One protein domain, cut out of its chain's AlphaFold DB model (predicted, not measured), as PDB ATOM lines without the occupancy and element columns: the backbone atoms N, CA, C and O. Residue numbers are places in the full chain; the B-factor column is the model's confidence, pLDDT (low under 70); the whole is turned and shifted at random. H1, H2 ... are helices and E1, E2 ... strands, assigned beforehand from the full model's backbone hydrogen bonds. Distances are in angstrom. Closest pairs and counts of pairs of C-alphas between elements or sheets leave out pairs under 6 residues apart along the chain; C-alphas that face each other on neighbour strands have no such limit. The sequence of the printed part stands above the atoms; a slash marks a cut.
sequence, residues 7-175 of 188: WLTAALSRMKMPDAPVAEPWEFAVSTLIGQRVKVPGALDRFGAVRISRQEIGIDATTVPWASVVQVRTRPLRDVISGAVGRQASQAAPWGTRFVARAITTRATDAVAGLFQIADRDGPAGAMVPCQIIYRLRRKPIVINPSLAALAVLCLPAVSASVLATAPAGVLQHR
ATOM      1  N   TRP A   7     130.789 127.877 148.223       83.12
ATOM      2  CA  TRP A   7     129.346 128.072 148.314       83.12
ATOM      3  C   TRP A   7     128.917 129.480 147.885       83.12
ATOM      4  O   TRP A   7     127.821 129.629 147.348       83.12
ATOM      5  N   LEU A   8     129.757 130.497 148.114       85.25
ATOM      6  CA  LEU A   8     129.481 131.878 147.732       85.25
ATOM      7  C   LEU A   8     129.593 132.024 146.217       85.25
ATOM      8  O   LEU A   8     128.680 132.553 145.586       85.25
ATOM      9  N   THR A   9     130.663 131.484 145.631       84.88
ATOM     10  CA  THR A   9     130.857 131.447 144.175       84.88
ATOM     11  C   THR A   9     129.697 130.727 143.487       84.88
ATOM     12  O   THR A   9     129.123 131.257 142.540       84.88
ATOM     13  N   ALA A  10     129.289 129.565 144.007       86.25
ATOM     14  CA  ALA A  10     128.164 128.797 143.475       86.25
ATOM     15  C   ALA A  10     126.809 129.506 143.638       86.25
ATOM     16  O   ALA A  10     125.916 129.330 142.812       86.25
ATOM     17  N   ALA A  11     126.622 130.285 144.707       85.50
ATOM     18  CA  ALA A  11     125.410 131.076 144.884       85.50
ATOM     19  C   ALA A  11     125.373 132.255 143.901       85.50
ATOM     20  O   ALA A  11     124.349 132.478 143.259       85.50
ATOM     21  N   LEU A  12     126.494 132.961 143.728       84.75
ATOM     22  CA  LEU A  12     126.620 134.073 142.782       84.75
ATOM     23  C   LEU A  12     126.449 133.625 141.333       84.75
ATOM     24  O   LEU A  12     125.754 134.297 140.580       84.75
ATOM     25  N   SER A  13     126.998 132.468 140.956       86.25
ATOM     26  CA  SER A  13     126.886 131.944 139.589       86.25
ATOM     27  C   SER A  13     125.457 131.566 139.189       86.25
ATOM     28  O   SER A  13     125.165 131.435 138.005       86.25
ATOM     29  N   ARG A  14     124.563 131.351 140.161       86.62
ATOM     30  CA  ARG A  14     123.142 131.049 139.922       86.62
ATOM     31  C   ARG A  14     122.280 132.302 139.826       86.62
ATOM     32  O   ARG A  14     121.124 132.206 139.423       86.62
ATOM     33  N   MET A  15     122.801 133.453 140.235       85.56
ATOM     34  CA  MET A  15     122.050 134.698 140.208       85.56
ATOM     35  C   MET A  15     122.222 135.392 138.868       85.56
ATOM     36  O   MET A  15     123.339 135.611 138.400       85.56
ATOM     37  N   LYS A  16     121.099 135.810 138.283       89.69
ATOM     38  CA  LYS A  16     121.110 136.754 137.169       89.69
ATOM     39  C   LYS A  16     121.635 138.091 137.697       89.69
ATOM     40  O   LYS A  16     121.025 138.692 138.581       89.69
ATOM     41  N   MET A  17     122.785 138.522 137.194       93.06
ATOM     42  CA  MET A  17     123.326 139.853 137.478       93.06
ATOM     43  C   MET A  17     122.458 140.926 136.804       93.06
ATOM     44  O   MET A  17     121.799 140.621 135.807       93.06
ATOM     45  N   PRO A  18     122.412 142.158 137.339       95.56
ATOM     46  CA  PRO A  18     121.600 143.206 136.743       95.56
ATOM     47  C   PRO A  18     122.197 143.653 135.408       95.56
ATOM     48  O   PRO A  18     123.418 143.744 135.260       95.56
ATOM     49  N   ASP A  19     121.327 143.989 134.460       95.31
ATOM     50  CA  ASP A  19     121.730 144.642 133.216       95.31
ATOM     51  C   ASP A  19     122.238 146.070 133.487       95.31
ATOM     52  O   ASP A  19     121.899 146.691 134.502       95.31
ATOM     53  N   ALA A  20     123.035 146.616 132.568       93.19
ATOM     54  CA  ALA A  20     123.538 147.985 132.634       93.19
ATOM     55  C   ALA A  20     123.177 148.749 131.341       93.19
ATOM     56  O   ALA A  20     123.782 148.474 130.304       93.19
ATOM     57  N   PRO A  21     122.225 149.709 131.370       95.06
ATOM     58  CA  PRO A  21     121.381 150.103 132.507       95.06
ATOM     59  C   PRO A  21     120.375 149.016 132.900       95.06
ATOM     60  O   PRO A  21     120.112 148.087 132.138       95.06
ATOM     61  N   VAL A  22     119.782 149.151 134.088       95.88
ATOM     62  CA  VAL A  22     118.851 148.151 134.616       95.88
ATOM     63  C   VAL A  22     117.604 148.009 133.727       95.88
ATOM     64  O   VAL A  22     116.880 148.975 133.447       95.88
ATOM     65  N   ALA A  23     117.337 146.787 133.263       92.50
ATOM     66  CA  ALA A  23     116.162 146.491 132.446       92.50
ATOM     67  C   ALA A  23     114.930 146.183 133.309       92.50
ATOM     68  O   ALA A  23     113.878 146.792 133.110       92.50
ATOM     69  N   GLU A  24     115.095 145.297 134.291       94.00
ATOM     70  CA  GLU A  24     114.067 144.816 135.220       94.00
ATOM     71  C   GLU A  24     114.510 145.063 136.669       94.00
ATOM     72  O   GLU A  24     115.716 145.050 136.927       94.00
ATOM     73  N   PRO A  25     113.584 145.267 137.626       95.81
ATOM     74  CA  PRO A  25     113.942 145.409 139.031       95.81
ATOM     75  C   PRO A  25     114.832 144.260 139.504       95.81
ATOM     76  O   PRO A  25     114.486 143.087 139.369       95.81
ATOM     77  N   TRP A  26     115.976 144.616 140.075       96.69
ATOM     78  CA  TRP A  26     116.953 143.674 140.589       96.69
ATOM     79  C   TRP A  26     117.180 143.929 142.074       96.69
ATOM     80  O   TRP A  26     117.348 145.073 142.497       96.69
ATOM     81  N   GLU A  27     117.201 142.864 142.867       94.56
ATOM     82  CA  GLU A  27     117.491 142.923 144.294       94.56
ATOM     83  C   GLU A  27     118.461 141.816 144.679       94.56
ATOM     84  O   GLU A  27     118.326 140.664 144.269       94.56
ATOM     85  N   PHE A  28     119.401 142.173 145.543       92.88
ATOM     86  CA  PHE A  28     120.245 141.222 146.227       92.88
ATOM     87  C   PHE A  28     120.452 141.643 147.672       92.88
ATOM     88  O   PHE A  28     120.764 142.801 147.937       92.88
ATOM     89  N   ALA A  29     120.353 140.697 148.602       90.06
ATOM     90  CA  ALA A  29     120.718 140.908 149.992       90.06
ATOM     91  C   ALA A  29     121.662 139.807 150.477       90.06
ATOM     92  O   ALA A  29     121.454 138.618 150.230       90.06
ATOM     93  N   VAL A  30     122.693 140.202 151.226       87.25
ATOM     94  CA  VAL A  30     123.640 139.253 151.831       87.25
ATOM     95  C   VAL A  30     122.921 138.324 152.818       87.25
ATOM     96  O   VAL A  30     123.265 137.147 152.932       87.25
ATOM     97  N   SER A  31     121.869 138.807 153.480       83.69
ATOM     98  CA  SER A  31     120.973 137.991 154.307       83.69
ATOM     99  C   SER A  31     120.351 136.814 153.550       83.69
ATOM    100  O   SER A  31     120.269 135.726 154.112       83.69
ATOM    101  N   THR A  32     119.984 136.981 152.275       83.81
ATOM    102  CA  THR A  32     119.425 135.910 151.436       83.81
ATOM    103  C   THR A  32     120.447 134.803 151.189       83.81
ATOM    104  O   THR A  32     120.091 133.627 151.243       83.81
ATOM    105  N   LEU A  33     121.725 135.148 150.996       83.12
ATOM    106  CA  LEU A  33     122.798 134.155 150.867       83.12
ATOM    107  C   LEU A  33     122.975 133.331 152.142       83.12
ATOM    108  O   LEU A  33     123.073 132.105 152.095       83.12
ATOM    109  N   ILE A  34     123.007 134.001 153.292       80.06
ATOM    110  CA  ILE A  34     123.173 133.338 154.591       80.06
ATOM    111  C   ILE A  34     121.925 132.502 154.919       80.06
ATOM    112  O   ILE A  34     122.039 131.386 155.436       80.06
ATOM    113  N   GLY A  35     120.745 133.016 154.559       78.06
ATOM    114  CA  GLY A  35     119.429 132.403 154.736       78.06
ATOM    115  C   GLY A  35     119.287 131.021 154.104       78.06
ATOM    116  O   GLY A  35     118.593 130.169 154.650       78.06
ATOM    117  N   GLN A  36     120.012 130.751 153.013       75.06
ATOM    118  CA  GLN A  36     120.054 129.426 152.377       75.06
ATOM    119  C   GLN A  36     120.698 128.345 153.261       75.06
ATOM    120  O   GLN A  36     120.585 127.156 152.967       75.06
ATOM    121  N   ARG A  37     121.419 128.737 154.317       71.88
ATOM    122  CA  ARG A  37     122.178 127.824 155.185       71.88
ATOM    123  C   ARG A  37     121.737 127.868 156.641       71.88
ATOM    124  O   ARG A  37     121.904 126.877 157.346       71.88
ATOM    125  N   VAL A  38     121.220 129.002 157.107       68.62
ATOM    126  CA  VAL A  38     120.783 129.202 158.494       68.62
ATOM    127  C   VAL A  38     119.550 130.093 158.504       68.62
ATOM    128  O   VAL A  38     119.493 131.066 157.764       68.62
ATOM    129  N   LYS A  39     118.583 129.812 159.385       70.81
ATOM    130  CA  LYS A  39     117.428 130.694 159.586       70.81
ATOM    131  C   LYS A  39     117.894 132.065 160.086       70.81
ATOM    132  O   LYS A  39     118.386 132.189 161.208       70.81
ATOM    133  N   VAL A  40     117.732 133.082 159.247       64.88
ATOM    134  CA  VAL A  40     118.056 134.474 159.566       64.88
ATOM    135  C   VAL A  40     116.844 135.110 160.271       64.88
ATOM    136  O   VAL A  40     115.722 134.966 159.787       64.88
ATOM    137  N   PRO A  41     117.012 135.752 161.442       65.56
ATOM    138  CA  PRO A  41     115.936 136.506 162.085       65.56
ATOM    139  C   PRO A  41     115.497 137.698 161.226       65.56
ATOM    140  O   PRO A  41     116.352 138.368 160.655       65.56
ATOM    141  N   GLY A  42     114.202 138.037 161.239       64.12
ATOM    142  CA  GLY A  42     113.629 139.082 160.370       64.12
ATOM    143  C   GLY A  42     114.287 140.470 160.470       64.12
ATOM    144  O   GLY A  42     114.281 141.254 159.526       64.12
ATOM    145  N   ALA A  43     114.950 140.773 161.591       61.69
ATOM    146  CA  ALA A  43     115.723 142.007 161.759       61.69
ATOM    147  C   ALA A  43     116.931 142.128 160.802       61.69
ATOM    148  O   ALA A  43     117.454 143.223 160.612       61.69
ATOM    149  N   LEU A  44     117.383 141.021 160.205       67.38
ATOM    150  CA  LEU A  44     118.487 140.979 159.247       67.38
ATOM    151  C   LEU A  44     118.008 140.860 157.796       67.38
ATOM    152  O   LEU A  44     118.848 140.804 156.906       67.38
ATOM    153  N   ASP A  45     116.700 140.878 157.522       67.81
ATOM    154  CA  ASP A  45     116.169 140.649 156.170       67.81
ATOM    155  C   ASP A  45     116.731 141.638 155.139       67.81
ATOM    156  O   ASP A  45     116.953 141.272 153.989       67.81
ATOM    157  N   ARG A  46     117.065 142.864 155.560       70.81
ATOM    158  CA  ARG A  46     117.642 143.911 154.696       70.81
ATOM    159  C   ARG A  46     119.152 144.103 154.843       70.81
ATOM    160  O   ARG A  46     119.695 145.071 154.314       70.81
ATOM    161  N   PHE A  47     119.832 143.217 155.567       79.88
ATOM    162  CA  PHE A  47     121.272 143.313 155.776       79.88
ATOM    163  C   PHE A  47     122.031 143.175 154.452       79.88
ATOM    164  O   PHE A  47     121.976 142.137 153.787       79.88
ATOM    165  N   GLY A  48     122.753 144.233 154.081       84.19
ATOM    166  CA  GLY A  48     123.522 144.271 152.846       84.19
ATOM    167  C   GLY A  48     122.668 144.250 151.588       84.19
ATOM    168  O   GLY A  48     123.122 143.746 150.564       84.19
ATOM    169  N   ALA A  49     121.425 144.728 151.675       92.81
ATOM    170  CA  ALA A  49     120.530 144.754 150.532       92.81
ATOM    171  C   ALA A  49     120.904 145.870 149.546       92.81
ATOM    172  O   ALA A  49     121.122 147.014 149.940       92.81
ATOM    173  N   VAL A  50     120.915 145.550 148.258       96.12
ATOM    174  CA  VAL A  50     121.004 146.494 147.144       96.12
ATOM    175  C   VAL A  50     119.839 146.209 146.209       96.12
ATOM    176  O   VAL A  50     119.633 145.069 145.797       96.12
ATOM    177  N   ARG A  51     119.071 147.248 145.891       96.44
ATOM    178  CA  ARG A  51     117.929 147.206 144.975       96.44
ATOM    179  C   ARG A  51     118.144 148.235 143.889       96.44
ATOM    180  O   ARG A  51     118.471 149.382 144.190       96.44
ATOM    181  N   ILE A  52     117.953 147.834 142.646       96.69
ATOM    182  CA  ILE A  52     118.132 148.694 141.486       96.69
ATOM    183  C   ILE A  52     116.896 148.531 140.614       96.69
ATOM    184  O   ILE A  52     116.552 147.428 140.199       96.69
ATOM    185  N   SER A  53     116.227 149.637 140.331       96.81
ATOM    186  CA  SER A  53     115.203 149.711 139.300       96.81
ATOM    187  C   SER A  53     115.387 150.999 138.504       96.81
ATOM    188  O   SER A  53     116.219 151.850 138.834       96.81
ATOM    189  N   ARG A  54     114.600 151.159 137.441       95.81
ATOM    190  CA  ARG A  54     114.625 152.386 136.634       95.81
ATOM    191  C   ARG A  54     114.124 153.603 137.410       95.81
ATOM    192  O   ARG A  54     114.446 154.729 137.051       95.81
ATOM    193  N   GLN A  55     113.318 153.393 138.449       96.38
ATOM    194  CA  GLN A  55     112.645 154.450 139.199       96.38
ATOM    195  C   GLN A  55     113.350 154.768 140.518       96.38
ATOM    196  O   GLN A  55     113.306 155.912 140.969       96.38
ATOM    197  N   GLU A  56     114.011 153.787 141.128       96.56
ATOM    198  CA  GLU A  56     114.572 153.910 142.469       96.56
ATOM    199  C   GLU A  56     115.843 153.086 142.681       96.56
ATOM    200  O   GLU A  56     116.129 152.112 141.983       96.56
ATOM    201  N   ILE A  57     116.592 153.487 143.705       96.81
ATOM    202  CA  ILE A  57     117.733 152.763 144.247       96.81
ATOM    203  C   ILE A  57     117.513 152.508 145.734       96.81
ATOM    204  O   ILE A  57     117.183 153.414 146.501       96.81
ATOM    205  N   GLY A  58     117.695 151.258 146.145       95.50
ATOM    206  CA  GLY A  58     117.617 150.835 147.534       95.50
ATOM    207  C   GLY A  58     118.964 150.366 148.049       95.50
ATOM    208  O   GLY A  58     119.607 149.538 147.417       95.50
ATOM    209  N   ILE A  59     119.366 150.871 149.210       94.50
ATOM    210  CA  ILE A  59     120.564 150.461 149.940       94.50
ATOM    211  C   ILE A  59     120.157 150.134 151.375       94.50
ATOM    212  O   ILE A  59     119.556 150.958 152.070       94.50
ATOM    213  N   ASP A  60     120.489 148.925 151.817       90.50
ATOM    214  CA  ASP A  60     120.092 148.353 153.098       90.50
ATOM    215  C   ASP A  60     118.570 148.504 153.324       90.50
ATOM    216  O   ASP A  60     117.747 147.948 152.582       90.50
ATOM    217  N   ALA A  61     118.176 149.271 154.343       86.56
ATOM    218  CA  ALA A  61     116.782 149.523 154.693       86.56
ATOM    219  C   ALA A  61     116.152 150.721 153.963       86.56
ATOM    220  O   ALA A  61     114.937 150.898 154.054       86.56
ATOM    221  N   THR A  62     116.936 151.528 153.247       91.00
ATOM    222  CA  THR A  62     116.484 152.790 152.653       91.00
ATOM    223  C   THR A  62     116.324 152.662 151.145       91.00
ATOM    224  O   THR A  62     117.247 152.237 150.461       91.00
ATOM    225  N   THR A  63     115.179 153.099 150.621       94.25
ATOM    226  CA  THR A  63     114.913 153.183 149.180       94.25
ATOM    227  C   THR A  63     114.622 154.623 148.792       94.25
ATOM    228  O   THR A  63     113.935 155.342 149.520       94.25
ATOM    229  N   VAL A  64     115.185 155.057 147.667       94.62
ATOM    230  CA  VAL A  64     115.124 156.438 147.195       94.62
ATOM    231  C   VAL A  64     114.791 156.472 145.704       94.62
ATOM    232  O   VAL A  64     115.510 155.857 144.918       94.62
ATOM    233  N   PRO A  65     113.776 157.248 145.282       95.69
ATOM    234  CA  PRO A  65     113.534 157.501 143.867       95.69
ATOM    235  C   PRO A  65     114.723 158.218 143.225       95.69
ATOM    236  O   PRO A  65     115.210 159.206 143.779       95.69
ATOM    237  N   TRP A  66     115.140 157.812 142.026       95.56
ATOM    238  CA  TRP A  66     116.233 158.466 141.295       95.56
ATOM    239  C   TRP A  66     116.005 159.968 141.113       95.56
ATOM    240  O   TRP A  66     116.940 160.749 141.250       95.56
ATOM    241  N   ALA A  67     114.751 160.389 140.926       93.62
ATOM    242  CA  ALA A  67     114.365 161.800 140.834       93.62
ATOM    243  C   ALA A  67     114.678 162.624 142.102       93.62
ATOM    244  O   ALA A  67     114.789 163.844 142.038       93.62
ATOM    245  N   SER A  68     114.816 161.972 143.261       94.62
ATOM    246  CA  SER A  68     115.220 162.617 144.517       94.62
ATOM    247  C   SER A  68     116.734 162.593 144.736       94.62
ATOM    248  O   SER A  68     117.223 163.277 145.641       94.62
ATOM    249  N   VAL A  69     117.483 161.793 143.971       95.62
ATOM    250  CA  VAL A  69     118.940 161.676 144.095       95.62
ATOM    251  C   VAL A  69     119.581 162.917 143.495       95.62
ATOM    252  O   VAL A  69     119.383 163.241 142.330       95.62
ATOM    253  N   VAL A  70     120.367 163.618 144.305       94.56
ATOM    254  CA  VAL A  70     121.091 164.821 143.872       94.56
ATOM    255  C   VAL A  70     122.552 164.522 143.570       94.56
ATOM    256  O   VAL A  70     123.182 165.246 142.808       94.56
ATOM    257  N   GLN A  71     123.104 163.473 144.183       94.44
ATOM    258  CA  GLN A  71     124.488 163.086 143.974       94.44
ATOM    259  C   GLN A  71     124.695 161.604 144.306       94.44
ATOM    260  O   GLN A  71     124.322 161.141 145.380       94.44
ATOM    261  N   VAL A  72     125.383 160.880 143.430       95.44
ATOM    262  CA  VAL A  72     125.967 159.564 143.701       95.44
ATOM    263  C   VAL A  72     127.473 159.753 143.765       95.44
ATOM    264  O   VAL A  72     128.118 160.096 142.774       95.44
ATOM    265  N   ARG A  73     128.047 159.561 144.950       94.69
ATOM    266  CA  ARG A  73     129.498 159.632 145.119       94.69
ATOM    267  C   ARG A  73     130.109 158.304 144.768       94.69
ATOM    268  O   ARG A  73     129.707 157.273 145.306       94.69
ATOM    269  N   THR A  74     131.124 158.370 143.927       94.56
ATOM    270  CA  THR A  74     131.871 157.200 143.494       94.56
ATOM    271  C   THR A  74     133.324 157.291 143.937       94.56
ATOM    272  O   THR A  74     133.887 158.385 144.056       94.56
ATOM    273  N   ARG A  75     133.925 156.130 144.201       92.50
ATOM    274  CA  ARG A  75     135.350 155.977 144.514       92.50
ATOM    275  C   ARG A  75     135.946 154.816 143.721       92.50
ATOM    276  O   ARG A  75     135.198 153.898 143.392       92.50
ATOM    277  N   PRO A  76     137.259 154.824 143.446       92.25
ATOM    278  CA  PRO A  76     137.932 153.667 142.870       92.25
ATOM    279  C   PRO A  76     137.727 152.416 143.734       92.25
ATOM    280  O   PRO A  76     137.828 152.486 144.959       92.25
ATOM    281  N   LEU A  77     137.480 151.272 143.096       90.44
ATOM    282  CA  LEU A  77     137.227 149.982 143.746       90.44
ATOM    283  C   LEU A  77     138.285 149.639 144.806       90.44
ATOM    284  O   LEU A  77     137.940 149.363 145.954       90.44
ATOM    285  N   ARG A  78     139.573 149.763 144.464       88.69
ATOM    286  CA  ARG A  78     140.696 149.514 145.388       88.69
ATOM    287  C   ARG A  78     140.646 150.377 146.661       88.69
ATOM    288  O   ARG A  78     140.996 149.915 147.747       88.69
ATOM    289  N   ASP A  79     140.177 151.621 146.552       89.19
ATOM    290  CA  ASP A  79     140.087 152.553 147.684       89.19
ATOM    291  C   ASP A  79     138.909 152.176 148.592       89.19
ATOM    292  O   ASP A  79     138.952 152.344 149.812       89.19
ATOM    293  N   VAL A  80     137.840 151.645 147.994       90.00
ATOM    294  CA  VAL A  80     136.689 151.117 148.726       90.00
ATOM    295  C   VAL A  80     137.070 149.841 149.475       90.00
ATOM    296  O   VAL A  80     136.797 149.756 150.671       90.00
ATOM    297  N   ILE A  81     137.743 148.894 148.814       87.62
ATOM    298  CA  ILE A  81     138.180 147.627 149.419       87.62
ATOM    299  C   ILE A  81     139.175 147.883 150.554       87.62
ATOM    300  O   ILE A  81     138.965 147.407 151.668       87.62
ATOM    301  N   SER A  82     140.218 148.686 150.324       85.75
ATOM    302  CA  SER A  82     141.200 149.029 151.367       85.75
ATOM    303  C   SER A  82     140.548 149.704 152.579       85.75
ATOM    304  O   SER A  82     140.809 149.328 153.725       85.75
ATOM    305  N   GLY A  83     139.623 150.641 152.346       84.12
ATOM    306  CA  GLY A  83     138.836 151.261 153.410       84.12
ATOM    307  C   GLY A  83     137.922 150.273 154.148       84.12
ATOM    308  O   GLY A  83     137.727 150.404 155.358       84.12
ATOM    309  N   ALA A  84     137.366 149.282 153.447       82.38
ATOM    310  CA  ALA A  84     136.519 148.248 154.033       82.38
ATOM    311  C   ALA A  84     137.317 147.281 154.918       82.38
ATOM    312  O   ALA A  84     136.869 146.970 156.022       82.38
ATOM    313  N   VAL A  85     138.523 146.883 154.495       76.31
ATOM    314  CA  VAL A  85     139.444 146.046 155.286       76.31
ATOM    315  C   VAL A  85     139.776 146.713 156.623       76.31
ATOM    316  O   VAL A  85     139.673 146.072 157.671       76.31
ATOM    317  N   GLY A  86     140.078 148.018 156.613       70.94
ATOM    318  CA  GLY A  86     140.321 148.780 157.842       70.94
ATOM    319  C   GLY A  86     139.120 148.778 158.798       70.94
ATOM    320  O   GLY A  86     139.279 148.587 160.004       70.94
ATOM    321  N   ARG A  87     137.895 148.912 158.271       69.94
ATOM    322  CA  ARG A  87     136.672 148.848 159.091       69.94
ATOM    323  C   ARG A  87     136.400 147.447 159.631       69.94
ATOM    324  O   ARG A  87     136.012 147.327 160.791       69.94
ATOM    325  N   GLN A  88     136.616 146.403 158.834       65.12
ATOM    326  CA  GLN A  88     136.419 145.021 159.269       65.12
ATOM    327  C   GLN A  88     137.352 144.663 160.435       65.12
ATOM    328  O   GLN A  88     136.901 144.060 161.406       65.12
ATOM    329  N   ALA A  89     138.613 145.108 160.388       57.31
ATOM    330  CA  ALA A  89     139.555 144.934 161.492       57.31
ATOM    331  C   ALA A  89     139.066 145.609 162.790       57.31
ATOM    332  O   ALA A  89     139.190 145.032 163.867       57.31
ATOM    333  N   SER A  90     138.445 146.792 162.694       57.50
ATOM    334  CA  SER A  90     137.906 147.515 163.861       57.50
ATOM    335  C   SER A  90     136.604 146.939 164.438       57.50
ATOM    336  O   SER A  90     136.299 147.178 165.603       57.50
ATOM    337  N   GLN A  91     135.829 146.178 163.654       58.22
ATOM    338  CA  GLN A  91     134.543 145.604 164.083       58.22
ATOM    339  C   GLN A  91     134.665 144.234 164.761       58.22
ATOM    340  O   GLN A  91     133.667 143.705 165.249       58.22
ATOM    341  N   ALA A  92     135.871 143.673 164.852       50.53
ATOM    342  CA  ALA A  92     136.155 142.458 165.610       50.53
ATOM    343  C   ALA A  92     136.142 142.719 167.135       50.53
ATOM    344  O   ALA A  92     137.110 142.442 167.835       50.53
ATOM    345  N   ALA A  93     135.047 143.269 167.666       45.59
ATOM    346  CA  ALA A  93     134.794 143.339 169.101       45.59
ATOM    347  C   ALA A  93     134.027 142.077 169.548       45.59
ATOM    348  O   ALA A  93     133.112 141.634 168.846       45.59
ATOM    349  N   PRO A  94     134.364 141.469 170.702       43.88
ATOM    350  CA  PRO A  94     133.745 140.226 171.140       43.88
ATOM    351  C   PRO A  94     132.341 140.507 171.688       43.88
ATOM    352  O   PRO A  94     132.154 140.749 172.878       43.88
ATOM    353  N   TRP A  95     131.326 140.475 170.825       41.31
ATOM    354  CA  TRP A  95     129.940 140.448 171.285       41.31
ATOM    355  C   TRP A  95     129.569 139.049 171.774       41.31
ATOM    356  O   TRP A  95     129.505 138.076 171.020       41.31
ATOM    357  N   GLY A  96     129.375 138.967 173.089       43.88
ATOM    358  CA  GLY A  96     128.934 137.781 173.796       43.88
ATOM    359  C   GLY A  96     127.469 137.420 173.537       43.88
ATOM    360  O   GLY A  96     126.591 138.273 173.447       43.88
ATOM    361  N   THR A  97     127.248 136.103 173.563       49.41
ATOM    362  CA  THR A  97     126.009 135.313 173.708       49.41
ATOM    363  C   THR A  97     125.214 134.888 172.460       49.41
ATOM    364  O   THR A  97     124.790 135.675 171.623       49.41
ATOM    365  N   ARG A  98     124.939 133.567 172.460       51.62
ATOM    366  CA  ARG A  98     124.155 132.705 171.549       51.62
ATOM    367  C   ARG A  98     124.920 132.214 170.313       51.62
ATOM    368  O   ARG A  98     125.129 132.942 169.353       51.62
ATOM    369  N   PHE A  99     125.284 130.928 170.315       51.78
ATOM    370  CA  PHE A  99     125.962 130.220 169.214       51.78
ATOM    371  C   PHE A  99     125.346 130.486 167.828       51.78
ATOM    372  O   PHE A  99     126.074 130.586 166.845       51.78
ATOM    373  N   VAL A 100     124.024 130.670 167.758       53.94
ATOM    374  CA  VAL A 100     123.304 131.029 166.526       53.94
ATOM    375  C   VAL A 100     123.688 132.425 166.024       53.94
ATOM    376  O   VAL A 100     123.973 132.581 164.842       53.94
ATOM    377  N   ALA A 101     123.781 133.420 166.911       62.00
ATOM    378  CA  ALA A 101     124.250 134.756 166.552       62.00
ATOM    379  C   ALA A 101     125.701 134.707 166.057       62.00
ATOM    380  O   ALA A 101     126.010 135.275 165.019       62.00
ATOM    381  N   ARG A 102     126.569 133.927 166.714       62.72
ATOM    382  CA  ARG A 102     127.966 133.755 166.285       62.72
ATOM    383  C   ARG A 102     128.082 133.090 164.909       62.72
ATOM    384  O   ARG A 102     128.841 133.564 164.077       62.72
ATOM    385  N   ALA A 103     127.303 132.040 164.647       63.69
ATOM    386  CA  ALA A 103     127.306 131.339 163.362       63.69
ATOM    387  C   ALA A 103     126.746 132.190 162.206       63.69
ATOM    388  O   ALA A 103     127.183 132.026 161.065       63.69
ATOM    389  N   ILE A 104     125.791 133.083 162.487       69.12
ATOM    390  CA  ILE A 104     125.287 134.073 161.526       69.12
ATOM    391  C   ILE A 104     126.350 135.147 161.284       69.12
ATOM    392  O   ILE A 104     126.658 135.429 160.130       69.12
ATOM    393  N   THR A 105     126.965 135.687 162.341       73.75
ATOM    394  CA  THR A 105     128.013 136.710 162.233       73.75
ATOM    395  C   THR A 105     129.225 136.201 161.461       73.75
ATOM    396  O   THR A 105     129.670 136.878 160.545       73.75
ATOM    397  N   THR A 106     129.734 134.999 161.754       76.62
ATOM    398  CA  THR A 106     130.875 134.429 161.017       76.62
ATOM    399  C   THR A 106     130.551 134.271 159.534       76.62
ATOM    400  O   THR A 106     131.306 134.751 158.698       76.62
ATOM    401  N   ARG A 107     129.393 133.690 159.191       79.69
ATOM    402  CA  ARG A 107     129.002 133.525 157.782       79.69
ATOM    403  C   ARG A 107     128.753 134.851 157.074       79.69
ATOM    404  O   ARG A 107     129.065 134.958 155.895       79.69
ATOM    405  N   ALA A 108     128.205 135.845 157.770       80.38
ATOM    406  CA  ALA A 108     128.048 137.187 157.229       80.38
ATOM    407  C   ALA A 108     129.406 137.812 156.917       80.38
ATOM    408  O   ALA A 108     129.605 138.303 155.810       80.38
ATOM    409  N   THR A 109     130.352 137.735 157.852       83.06
ATOM    410  CA  THR A 109     131.718 138.225 157.650       83.06
ATOM    411  C   THR A 109     132.404 137.505 156.492       83.06
ATOM    412  O   THR A 109     132.963 138.169 155.624       83.06
ATOM    413  N   ASP A 110     132.306 136.175 156.416       85.25
ATOM    414  CA  ASP A 110     132.893 135.385 155.325       85.25
ATOM    415  C   ASP A 110     132.261 135.724 153.969       85.25
ATOM    416  O   ASP A 110     132.966 135.838 152.968       85.25
ATOM    417  N   ALA A 111     130.940 135.928 153.926       87.19
ATOM    418  CA  ALA A 111     130.236 136.336 152.713       87.19
ATOM    419  C   ALA A 111     130.695 137.721 152.243       87.19
ATOM    420  O   ALA A 111     131.009 137.900 151.071       87.19
ATOM    421  N   VAL A 112     130.777 138.691 153.157       89.06
ATOM    422  CA  VAL A 112     131.237 140.056 152.861       89.06
ATOM    423  C   VAL A 112     132.689 140.052 152.386       89.06
ATOM    424  O   VAL A 112     132.997 140.636 151.347       89.06
ATOM    425  N   ALA A 113     133.576 139.353 153.094       88.88
ATOM    426  CA  ALA A 113     134.976 139.227 152.710       88.88
ATOM    427  C   ALA A 113     135.133 138.517 151.356       88.88
ATOM    428  O   ALA A 113     135.931 138.945 150.524       88.88
ATOM    429  N   GLY A 114     134.360 137.457 151.112       90.06
ATOM    430  CA  GLY A 114     134.352 136.744 149.841       90.06
ATOM    431  C   GLY A 114     133.853 137.611 148.683       90.06
ATOM    432  O   GLY A 114     134.457 137.591 147.616       90.06
ATOM    433  N   LEU A 115     132.819 138.431 148.894       91.19
ATOM    434  CA  LEU A 115     132.320 139.374 147.888       91.19
ATOM    435  C   LEU A 115     133.370 140.427 147.517       91.19
ATOM    436  O   LEU A 115     133.566 140.687 146.334       91.19
ATOM    437  N   PHE A 116     134.089 140.986 148.497       91.69
ATOM    438  CA  PHE A 116     135.194 141.905 148.212       91.69
ATOM    439  C   PHE A 116     136.332 141.232 147.442       91.69
ATOM    440  O   PHE A 116     136.866 141.840 146.523       91.69
ATOM    441  N   GLN A 117     136.681 139.986 147.771       90.12
ATOM    442  CA  GLN A 117     137.701 139.234 147.030       90.12
ATOM    443  C   GLN A 117     137.282 138.944 145.584       90.12
ATOM    444  O   GLN A 117     138.096 139.065 144.674       90.12
ATOM    445  N   ILE A 118     136.015 138.584 145.359       90.56
ATOM    446  CA  ILE A 118     135.467 138.397 144.008       90.56
ATOM    447  C   ILE A 118     135.516 139.717 143.238       90.56
ATOM    448  O   ILE A 118     135.971 139.742 142.100       90.56
ATOM    449  N   ALA A 119     135.100 140.816 143.868       90.44
ATOM    450  CA  ALA A 119     135.159 142.136 143.260       90.44
ATOM    451  C   ALA A 119     136.595 142.559 142.912       90.44
ATOM    452  O   ALA A 119     136.811 143.078 141.825       90.44
ATOM    453  N   ASP A 120     137.568 142.317 143.794       88.94
ATOM    454  CA  ASP A 120     138.987 142.621 143.555       88.94
ATOM    455  C   ASP A 120     139.565 141.810 142.388       88.94
ATOM    456  O   ASP A 120     140.297 142.337 141.555       88.94
ATOM    457  N   ARG A 121     139.194 140.527 142.305       88.00
ATOM    458  CA  ARG A 121     139.643 139.613 141.250       88.00
ATOM    459  C   ARG A 121     139.041 139.955 139.887       88.00
ATOM    460  O   ARG A 121     139.747 139.913 138.885       88.00
ATOM    461  N   ASP A 122     137.740 140.241 139.852       86.44
ATOM    462  CA  ASP A 122     136.970 140.365 138.607       86.44
ATOM    463  C   ASP A 122     136.815 141.833 138.157       86.44
ATOM    464  O   ASP A 122     136.385 142.112 137.036       86.44
ATOM    465  N   GLY A 123     137.133 142.792 139.028       82.50
ATOM    466  CA  GLY A 123     136.958 144.218 138.790       82.50
ATOM    467  C   GLY A 123     138.159 144.874 138.103       82.50
ATOM    468  O   GLY A 123     139.304 144.647 138.493       82.50
ATOM    469  N   PRO A 124     137.944 145.763 137.115       81.00
ATOM    470  CA  PRO A 124     139.043 146.535 136.552       81.00
ATOM    471  C   PRO A 124     139.617 147.506 137.598       81.00
ATOM    472  O   PRO A 124     138.876 148.123 138.362       81.00
ATOM    473  N   ALA A 125     140.937 147.720 137.589       67.88
ATOM    474  CA  ALA A 125     141.654 148.525 138.595       67.88
ATOM    475  C   ALA A 125     141.172 149.992 138.734       67.88
ATOM    476  O   ALA A 125     141.435 150.654 139.747       67.88
ATOM    477  N   GLY A 126     140.476 150.506 137.715       77.12
ATOM    478  CA  GLY A 126     139.859 151.835 137.677       77.12
ATOM    479  C   GLY A 126     138.335 151.843 137.834       77.12
ATOM    480  O   GLY A 126     137.728 152.894 137.642       77.12
ATOM    481  N   ALA A 127     137.706 150.704 138.151       87.62
ATOM    482  CA  ALA A 127     136.262 150.624 138.338       87.62
ATOM    483  C   ALA A 127     135.811 151.616 139.411       87.62
ATOM    484  O   ALA A 127     136.309 151.606 140.540       87.62
ATOM    485  N   MET A 128     134.852 152.464 139.059       92.31
ATOM    486  CA  MET A 128     134.217 153.353 140.018       92.31
ATOM    487  C   MET A 128     133.105 152.590 140.725       92.31
ATOM    488  O   MET A 128     132.311 151.913 140.082       92.31
ATOM    489  N   VAL A 129     133.055 152.704 142.048       93.69
ATOM    490  CA  VAL A 129     132.059 152.065 142.908       93.69
ATOM    491  C   VAL A 129     131.218 153.145 143.580       93.69
ATOM    492  O   VAL A 129     131.790 154.058 144.190       93.69
ATOM    493  N   PRO A 130     129.877 153.079 143.506       94.06
ATOM    494  CA  PRO A 130     129.006 153.963 144.266       94.06
ATOM    495  C   PRO A 130     129.184 153.685 145.763       94.06
ATOM    496  O   PRO A 130     128.941 152.586 146.246       94.06
ATOM    497  N   CYS A 131     129.628 154.688 146.516       93.00
ATOM    498  CA  CYS A 131     129.924 154.535 147.940       93.00
ATOM    499  C   CYS A 131     129.025 155.383 148.839       93.00
ATOM    500  O   CYS A 131     128.991 155.152 150.043       93.00
ATOM    501  N   GLN A 132     128.344 156.396 148.296       93.38
ATOM    502  CA  GLN A 132     127.338 157.180 149.017       93.38
ATOM    503  C   GLN A 132     126.270 157.669 148.042       93.38
ATOM    504  O   GLN A 132     126.595 158.090 146.930       93.38
ATOM    505  N   ILE A 133     125.020 157.690 148.491       93.38
ATOM    506  CA  ILE A 133     123.906 158.284 147.749       93.38
ATOM    507  C   ILE A 133     123.411 159.473 148.556       93.38
ATOM    508  O   ILE A 133     123.064 159.337 149.726       93.38
ATOM    509  N   ILE A 134     123.398 160.649 147.947       94.19
ATOM    510  CA  ILE A 134     122.850 161.859 148.537       94.19
ATOM    511  C   ILE A 134     121.552 162.167 147.819       94.19
ATOM    512  O   ILE A 134     121.508 162.284 146.593       94.19
ATOM    513  N   TYR A 135     120.494 162.323 148.598       93.31
ATOM    514  CA  TYR A 135     119.167 162.604 148.084       93.31
ATOM    515  C   TYR A 135     118.510 163.734 148.860       93.31
ATOM    516  O   TYR A 135     118.938 164.108 149.955       93.31
ATOM    517  N   ARG A 136     117.471 164.316 148.270       91.69
ATOM    518  CA  ARG A 136     116.769 165.462 148.830       91.69
ATOM    519  C   ARG A 136     115.265 165.293 148.646       91.69
ATOM    520  O   ARG A 136     114.755 165.463 147.549       91.69
ATOM    521  N   LEU A 137     114.555 165.022 149.742       79.38
ATOM    522  CA  LEU A 137     113.082 164.976 149.767       79.38
ATOM    523  C   LEU A 137     112.438 166.349 150.015       79.38
ATOM    524  O   LEU A 137     111.279 166.564 149.684       79.38
ATOM    525  N   ARG A 138     113.167 167.278 150.644       81.56
ATOM    526  CA  ARG A 138     112.704 168.650 150.914       81.56
ATOM    527  C   ARG A 138     113.848 169.646 150.727       81.56
ATOM    528  O   ARG A 138     114.308 169.861 149.615       81.56
ATOM    529  N   ARG A 139     114.341 170.251 151.813       81.94
ATOM    530  CA  ARG A 139     115.403 171.270 151.759       81.94
ATOM    531  C   ARG A 139     116.781 170.759 152.170       81.94
ATOM    532  O   ARG A 139     117.771 171.285 151.681       81.94
ATOM    533  N   LYS A 140     116.859 169.744 153.037       86.81
ATOM    534  CA  LYS A 140     118.140 169.227 153.535       86.81
ATOM    535  C   LYS A 140     118.583 167.996 152.733       86.81
ATOM    536  O   LYS A 140     117.761 167.094 152.558       86.81
ATOM    537  N   PRO A 141     119.837 167.954 152.249       89.00
ATOM    538  CA  PRO A 141     120.402 166.743 151.675       89.00
ATOM    539  C   PRO A 141     120.589 165.690 152.773       89.00
ATOM    540  O   PRO A 141     121.061 166.000 153.867       89.00
ATOM    541  N   ILE A 142     120.214 164.453 152.471       92.81
ATOM    542  CA  ILE A 142     120.388 163.290 153.340       92.81
ATOM    543  C   ILE A 142     121.393 162.364 152.664       92.81
ATOM    544  O   ILE A 142     121.282 162.085 151.471       92.81
ATOM    545  N   VAL A 143     122.388 161.912 153.426       93.44
ATOM    546  CA  VAL A 143     123.444 161.023 152.938       93.44
ATOM    547  C   VAL A 143     123.153 159.599 153.388       93.44
ATOM    548  O   VAL A 143     123.101 159.322 154.585       93.44
ATOM    549  N   ILE A 144     123.030 158.694 152.426       92.81
ATOM    550  CA  ILE A 144     122.993 157.253 152.644       92.81
ATOM    551  C   ILE A 144     124.421 156.733 152.547       92.81
ATOM    552  O   ILE A 144     125.078 156.860 151.509       92.81
ATOM    553  N   ASN A 145     124.889 156.151 153.647       91.12
ATOM    554  CA  ASN A 145     126.135 155.403 153.702       91.12
ATOM    555  C   ASN A 145     125.787 153.910 153.688       91.12
ATOM    556  O   ASN A 145     125.146 153.463 154.638       91.12
ATOM    557  N   PRO A 146     126.197 153.149 152.660       92.19
ATOM    558  CA  PRO A 146     126.014 151.705 152.640       92.19
ATOM    559  C   PRO A 146     126.702 151.041 153.837       92.19
ATOM    560  O   PRO A 146     127.810 151.431 154.230       92.19
ATOM    561  N   SER A 147     126.070 150.006 154.383       90.38
ATOM    562  CA  SER A 147     126.731 149.057 155.279       90.38
ATOM    563  C   SER A 147     127.907 148.369 154.571       90.38
ATOM    564  O   SER A 147     127.988 148.367 153.344       90.38
ATOM    565  N   LEU A 148     128.826 147.742 155.319       90.25
ATOM    566  CA  LEU A 148     129.919 146.966 154.708       90.25
ATOM    567  C   LEU A 148     129.395 145.865 153.777       90.25
ATOM    568  O   LEU A 148     129.988 145.615 152.733       90.25
ATOM    569  N   ALA A 149     128.268 145.251 154.133       90.50
ATOM    570  CA  ALA A 149     127.650 144.215 153.329       90.50
ATOM    571  C   ALA A 149     127.060 144.768 152.028       90.50
ATOM    572  O   ALA A 149     127.349 144.231 150.963       90.50
ATOM    573  N   ALA A 150     126.317 145.878 152.083       93.31
ATOM    574  CA  ALA A 150     125.792 146.511 150.873       93.31
ATOM    575  C   ALA A 150     126.933 147.048 149.999       93.31
ATOM    576  O   ALA A 150     126.901 146.921 148.780       93.31
ATOM    577  N   LEU A 151     127.985 147.587 150.617       94.94
ATOM    578  CA  LEU A 151     129.174 148.060 149.916       94.94
ATOM    579  C   LEU A 151     129.903 146.927 149.182       94.94
ATOM    580  O   LEU A 151     130.339 147.139 148.056       94.94
ATOM    581  N   ALA A 152     129.998 145.732 149.773       93.94
ATOM    582  CA  ALA A 152     130.582 144.564 149.117       93.94
ATOM    583  C   ALA A 152     129.787 144.144 147.870       93.94
ATOM    584  O   ALA A 152     130.375 143.807 146.847       93.94
ATOM    585  N   VAL A 153     128.457 144.244 147.923       94.56
ATOM    586  CA  VAL A 153     127.578 144.002 146.767       94.56
ATOM    587  C   VAL A 153     127.775 145.066 145.692       94.56
ATOM    588  O   VAL A 153     127.916 144.729 144.521       94.56
ATOM    589  N   LEU A 154     127.849 146.343 146.077       95.50
ATOM    590  CA  LEU A 154     128.116 147.448 145.150       95.50
ATOM    591  C   LEU A 154     129.503 147.364 144.498       95.50
ATOM    592  O   LEU A 154     129.702 147.960 143.444       95.50
ATOM    593  N   CYS A 155     130.453 146.644 145.099       95.12
ATOM    594  CA  CYS A 155     131.767 146.405 144.503       95.12
ATOM    595  C   CYS A 155     131.732 145.371 143.371       95.12
ATOM    596  O   CYS A 155     132.663 145.344 142.568       95.12
ATOM    597  N   LEU A 156     130.684 144.541 143.266       93.38
ATOM    598  CA  LEU A 156     130.565 143.598 142.158       93.38
ATOM    599  C   LEU A 156     130.484 144.372 140.829       93.38
ATOM    600  O   LEU A 156     129.629 145.254 140.703       93.38
ATOM    601  N   PRO A 157     131.313 144.044 139.816       92.38
ATOM    602  CA  PRO A 157     131.431 144.856 138.604       92.38
ATOM    603  C   PRO A 157     130.102 145.100 137.881       92.38
ATOM    604  O   PRO A 157     129.792 146.239 137.536       92.38
ATOM    605  N   ALA A 158     129.286 144.054 137.719       93.31
ATOM    606  CA  ALA A 158     127.978 144.155 137.070       93.31
ATOM    607  C   ALA A 158     126.999 145.045 137.857       93.31
ATOM    608  O   ALA A 158     126.279 145.850 137.270       93.31
ATOM    609  N   VAL A 159     127.016 144.959 139.191       95.56
ATOM    610  CA  VAL A 159     126.154 145.770 140.061       95.56
ATOM    611  C   VAL A 159     126.572 147.235 140.001       95.56
ATOM    612  O   VAL A 159     125.726 148.100 139.786       95.56
ATOM    613  N   SER A 160     127.871 147.521 140.133       95.00
ATOM    614  CA  SER A 160     128.378 148.891 140.029       95.00
ATOM    615  C   SER A 160     128.043 149.500 138.668       95.00
ATOM    616  O   SER A 160     127.464 150.583 138.600       95.00
ATOM    617  N   ALA A 161     128.333 148.776 137.582       94.44
ATOM    618  CA  ALA A 161     128.031 149.221 136.225       94.44
ATOM    619  C   ALA A 161     126.535 149.505 136.042       94.44
ATOM    620  O   ALA A 161     126.179 150.546 135.493       94.44
ATOM    621  N   SER A 162     125.663 148.635 136.562       96.44
ATOM    622  CA  SER A 162     124.214 148.830 136.511       96.44
ATOM    623  C   SER A 162     123.773 150.098 137.246       96.44
ATOM    624  O   SER A 162     123.039 150.909 136.678       96.44
ATOM    625  N   VAL A 163     124.268 150.336 138.466       95.81
ATOM    626  CA  VAL A 163     123.969 151.561 139.229       95.81
ATOM    627  C   VAL A 163     124.429 152.806 138.472       95.81
ATOM    628  O   VAL A 163     123.669 153.765 138.355       95.81
ATOM    629  N   LEU A 164     125.656 152.800 137.947       95.06
ATOM    630  CA  LEU A 164     126.226 153.950 137.245       95.06
ATOM    631  C   LEU A 164     125.509 154.245 135.925       95.06
ATOM    632  O   LEU A 164     125.272 155.409 135.623       95.06
ATOM    633  N   ALA A 165     125.144 153.211 135.167       95.44
ATOM    634  CA  ALA A 165     124.422 153.356 133.908       95.44
ATOM    635  C   ALA A 165     122.950 153.759 134.111       95.44
ATOM    636  O   ALA A 165     122.365 154.400 133.243       95.44
ATOM    637  N   THR A 166     122.349 153.384 135.243       96.19
ATOM    638  CA  THR A 166     120.955 153.729 135.580       96.19
ATOM    639  C   THR A 166     120.835 155.127 136.188       96.19
ATOM    640  O   THR A 166     119.792 155.769 136.069       96.19
ATOM    641  N   ALA A 167     121.887 155.613 136.851       93.69
ATOM    642  CA  ALA A 167     121.886 156.928 137.472       93.69
ATOM    643  C   ALA A 167     121.620 158.040 136.433       93.69
ATOM    644  O   ALA A 167     122.240 158.043 135.366       93.69
ATOM    645  N   PRO A 168     120.745 159.021 136.735       90.81
ATOM    646  CA  PRO A 168     120.500 160.143 135.835       90.81
ATOM    647  C   PRO A 168     121.777 160.915 135.468       90.81
ATOM    648  O   PRO A 168     122.711 161.047 136.265       90.81
ATOM    649  N   ALA A 169     121.804 161.495 134.268       88.25
ATOM    650  CA  ALA A 169     122.918 162.338 133.851       88.25
ATOM    651  C   ALA A 169     123.145 163.486 134.857       88.25
ATOM    652  O   ALA A 169     122.204 164.140 135.305       88.25
ATOM    653  N   GLY A 170     124.405 163.721 135.229       83.12
ATOM    654  CA  GLY A 170     124.795 164.816 136.122       83.12
ATOM    655  C   GLY A 170     124.699 164.533 137.627       83.12
ATOM    656  O   GLY A 170     125.207 165.342 138.400       83.12
ATOM    657  N   VAL A 171     124.135 163.397 138.074       89.81
ATOM    658  CA  VAL A 171     124.170 163.047 139.514       89.81
ATOM    659  C   VAL A 171     125.463 162.340 139.921       89.81
ATOM    660  O   VAL A 171     125.813 162.317 141.100       89.81
ATOM    661  N   LEU A 172     126.198 161.757 138.974       87.06
ATOM    662  CA  LEU A 172     127.459 161.083 139.266       87.06
ATOM    663  C   LEU A 172     128.533 162.112 139.626       87.06
ATOM    664  O   LEU A 172     128.861 162.992 138.837       87.06
ATOM    665  N   GLN A 173     129.114 161.980 140.817       82.31
ATOM    666  CA  GLN A 173     130.283 162.755 141.213       82.31
ATOM    667  C   GLN A 173     131.425 161.825 141.593       82.31
ATOM    668  O   GLN A 173     131.353 161.056 142.559       82.31
ATOM    669  N   HIS A 174     132.505 161.931 140.831       78.19
ATOM    670  CA  HIS A 174     133.764 161.276 141.130       78.19
ATOM    671  C   HIS A 174     134.476 162.068 142.216       78.19
ATOM    672  O   HIS A 174     134.717 163.264 142.066       78.19
ATOM    673  N   ARG A 175     134.820 161.412 143.325       62.53
ATOM    674  CA  ARG A 175     135.757 161.999 144.277       62.53
ATOM    675  C   ARG A 175     137.141 161.432 143.964       62.53
ATOM    676  O   ARG A 175     137.378 160.277 144.320       62.53
TER     677      ARG A 175
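AT A GLANCE: This is residues 7 to 175 of the 188 residues of an uncharacterized protein of Actinosynnema sp. ALI-1.44 (UniProt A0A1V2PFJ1). Two small four-stranded sheets stand like the walls of a V, with H6 between them over a face of each and H5 near the middle of the whole. The long helix H4 folds back from H3 as a helical hairpin and packs on H5 and H2, and the loop of residues 91 to 98 makes one end of the longest axis. The printed part has 169 residues with six named helices and eight named strands, in the order H1 E1 H2 E2 E3 E4 E5 H3 H4 E6 E7 H5 H6 E8. One sheet runs E1 E2 E3 E4, antiparallel; the other runs E7 E6 E5 E8, mixed. The class is mixed, helices and strands; the whole is compact, with a radius of gyration of the C-alphas of 15.8 A and spans of 47 by 35 by 31 A.

HOW THE PARTS SIT: H1, residues 7 to 12, is close to but not clearly touching H2, residues 30 to 35; their closest C-alphas, Ala 11 and Leu 33, are 7.2 A apart. E1, residues 26 to 28, pairs with E2, residues 50 to 52: N 28 and O 50, 2.9 A apart, are within hydrogen-bond range. E2, E3, residues 56 to 59, and E4, residues 62 to 65, form a meander of hairpins, each strand the antiparallel neighbour of the one before, with N 51 to O 58 at 2.8 A and N 57 to O 64 at 2.9 A. E5, residues 69 to 76, is antiparallel to E6, residues 128 to 135, with N 73 to O 132 at 2.9 A. E6 bends by 58 degrees at residue 131 and forms a hairpin with E7, residues 142 to 144, with N 144 to O 133 at 2.8 A. E8, residues 172 to 174, is parallel to E5, with N 173 to O 72 at 2.9 A. H4, residues 99 to 122, is the hub. It touches H3, residues 77 to 90, at a shallow tilt of 23 degrees, closest at C-alphas 116 and 81, 6.6 A, and H5, residues 148 to 154, closest at C-alphas 116 and 152, 5.4 A. H5 only grazes both sheets. H6, residues 157 to 166, is on both, at heights of 10.4 A over the first and 8.8 A over the second. E7, H5, H6 and E8 form a split strand-helix-strand unit, two strands of one sheet joined through helices, with E6 and E5 between them in the sheet, its crossover right-handed. In all six helices every O i to N i+4 pair is within hydrogen-bond range.

IN THESE COORDINATES: H1 begins at C-alpha 7, (129.346, 128.072, 148.314). H4 is 34.1 A long, E5 20.6 A, H3 20.3 A and E6 19.4 A. E8 ends at C-alpha 174, (133.764, 161.276, 141.130).

THE WHOLE: The C-alphas farthest apart, of Thr 97 and Ala 169, are 48.3 A apart. The printed part has no cut. The links H1 to E1 and H2 to E2 are long. Mean pLDDT of the printed part is 84.5; residues under 70 include 40 to 45 and 87 to 104.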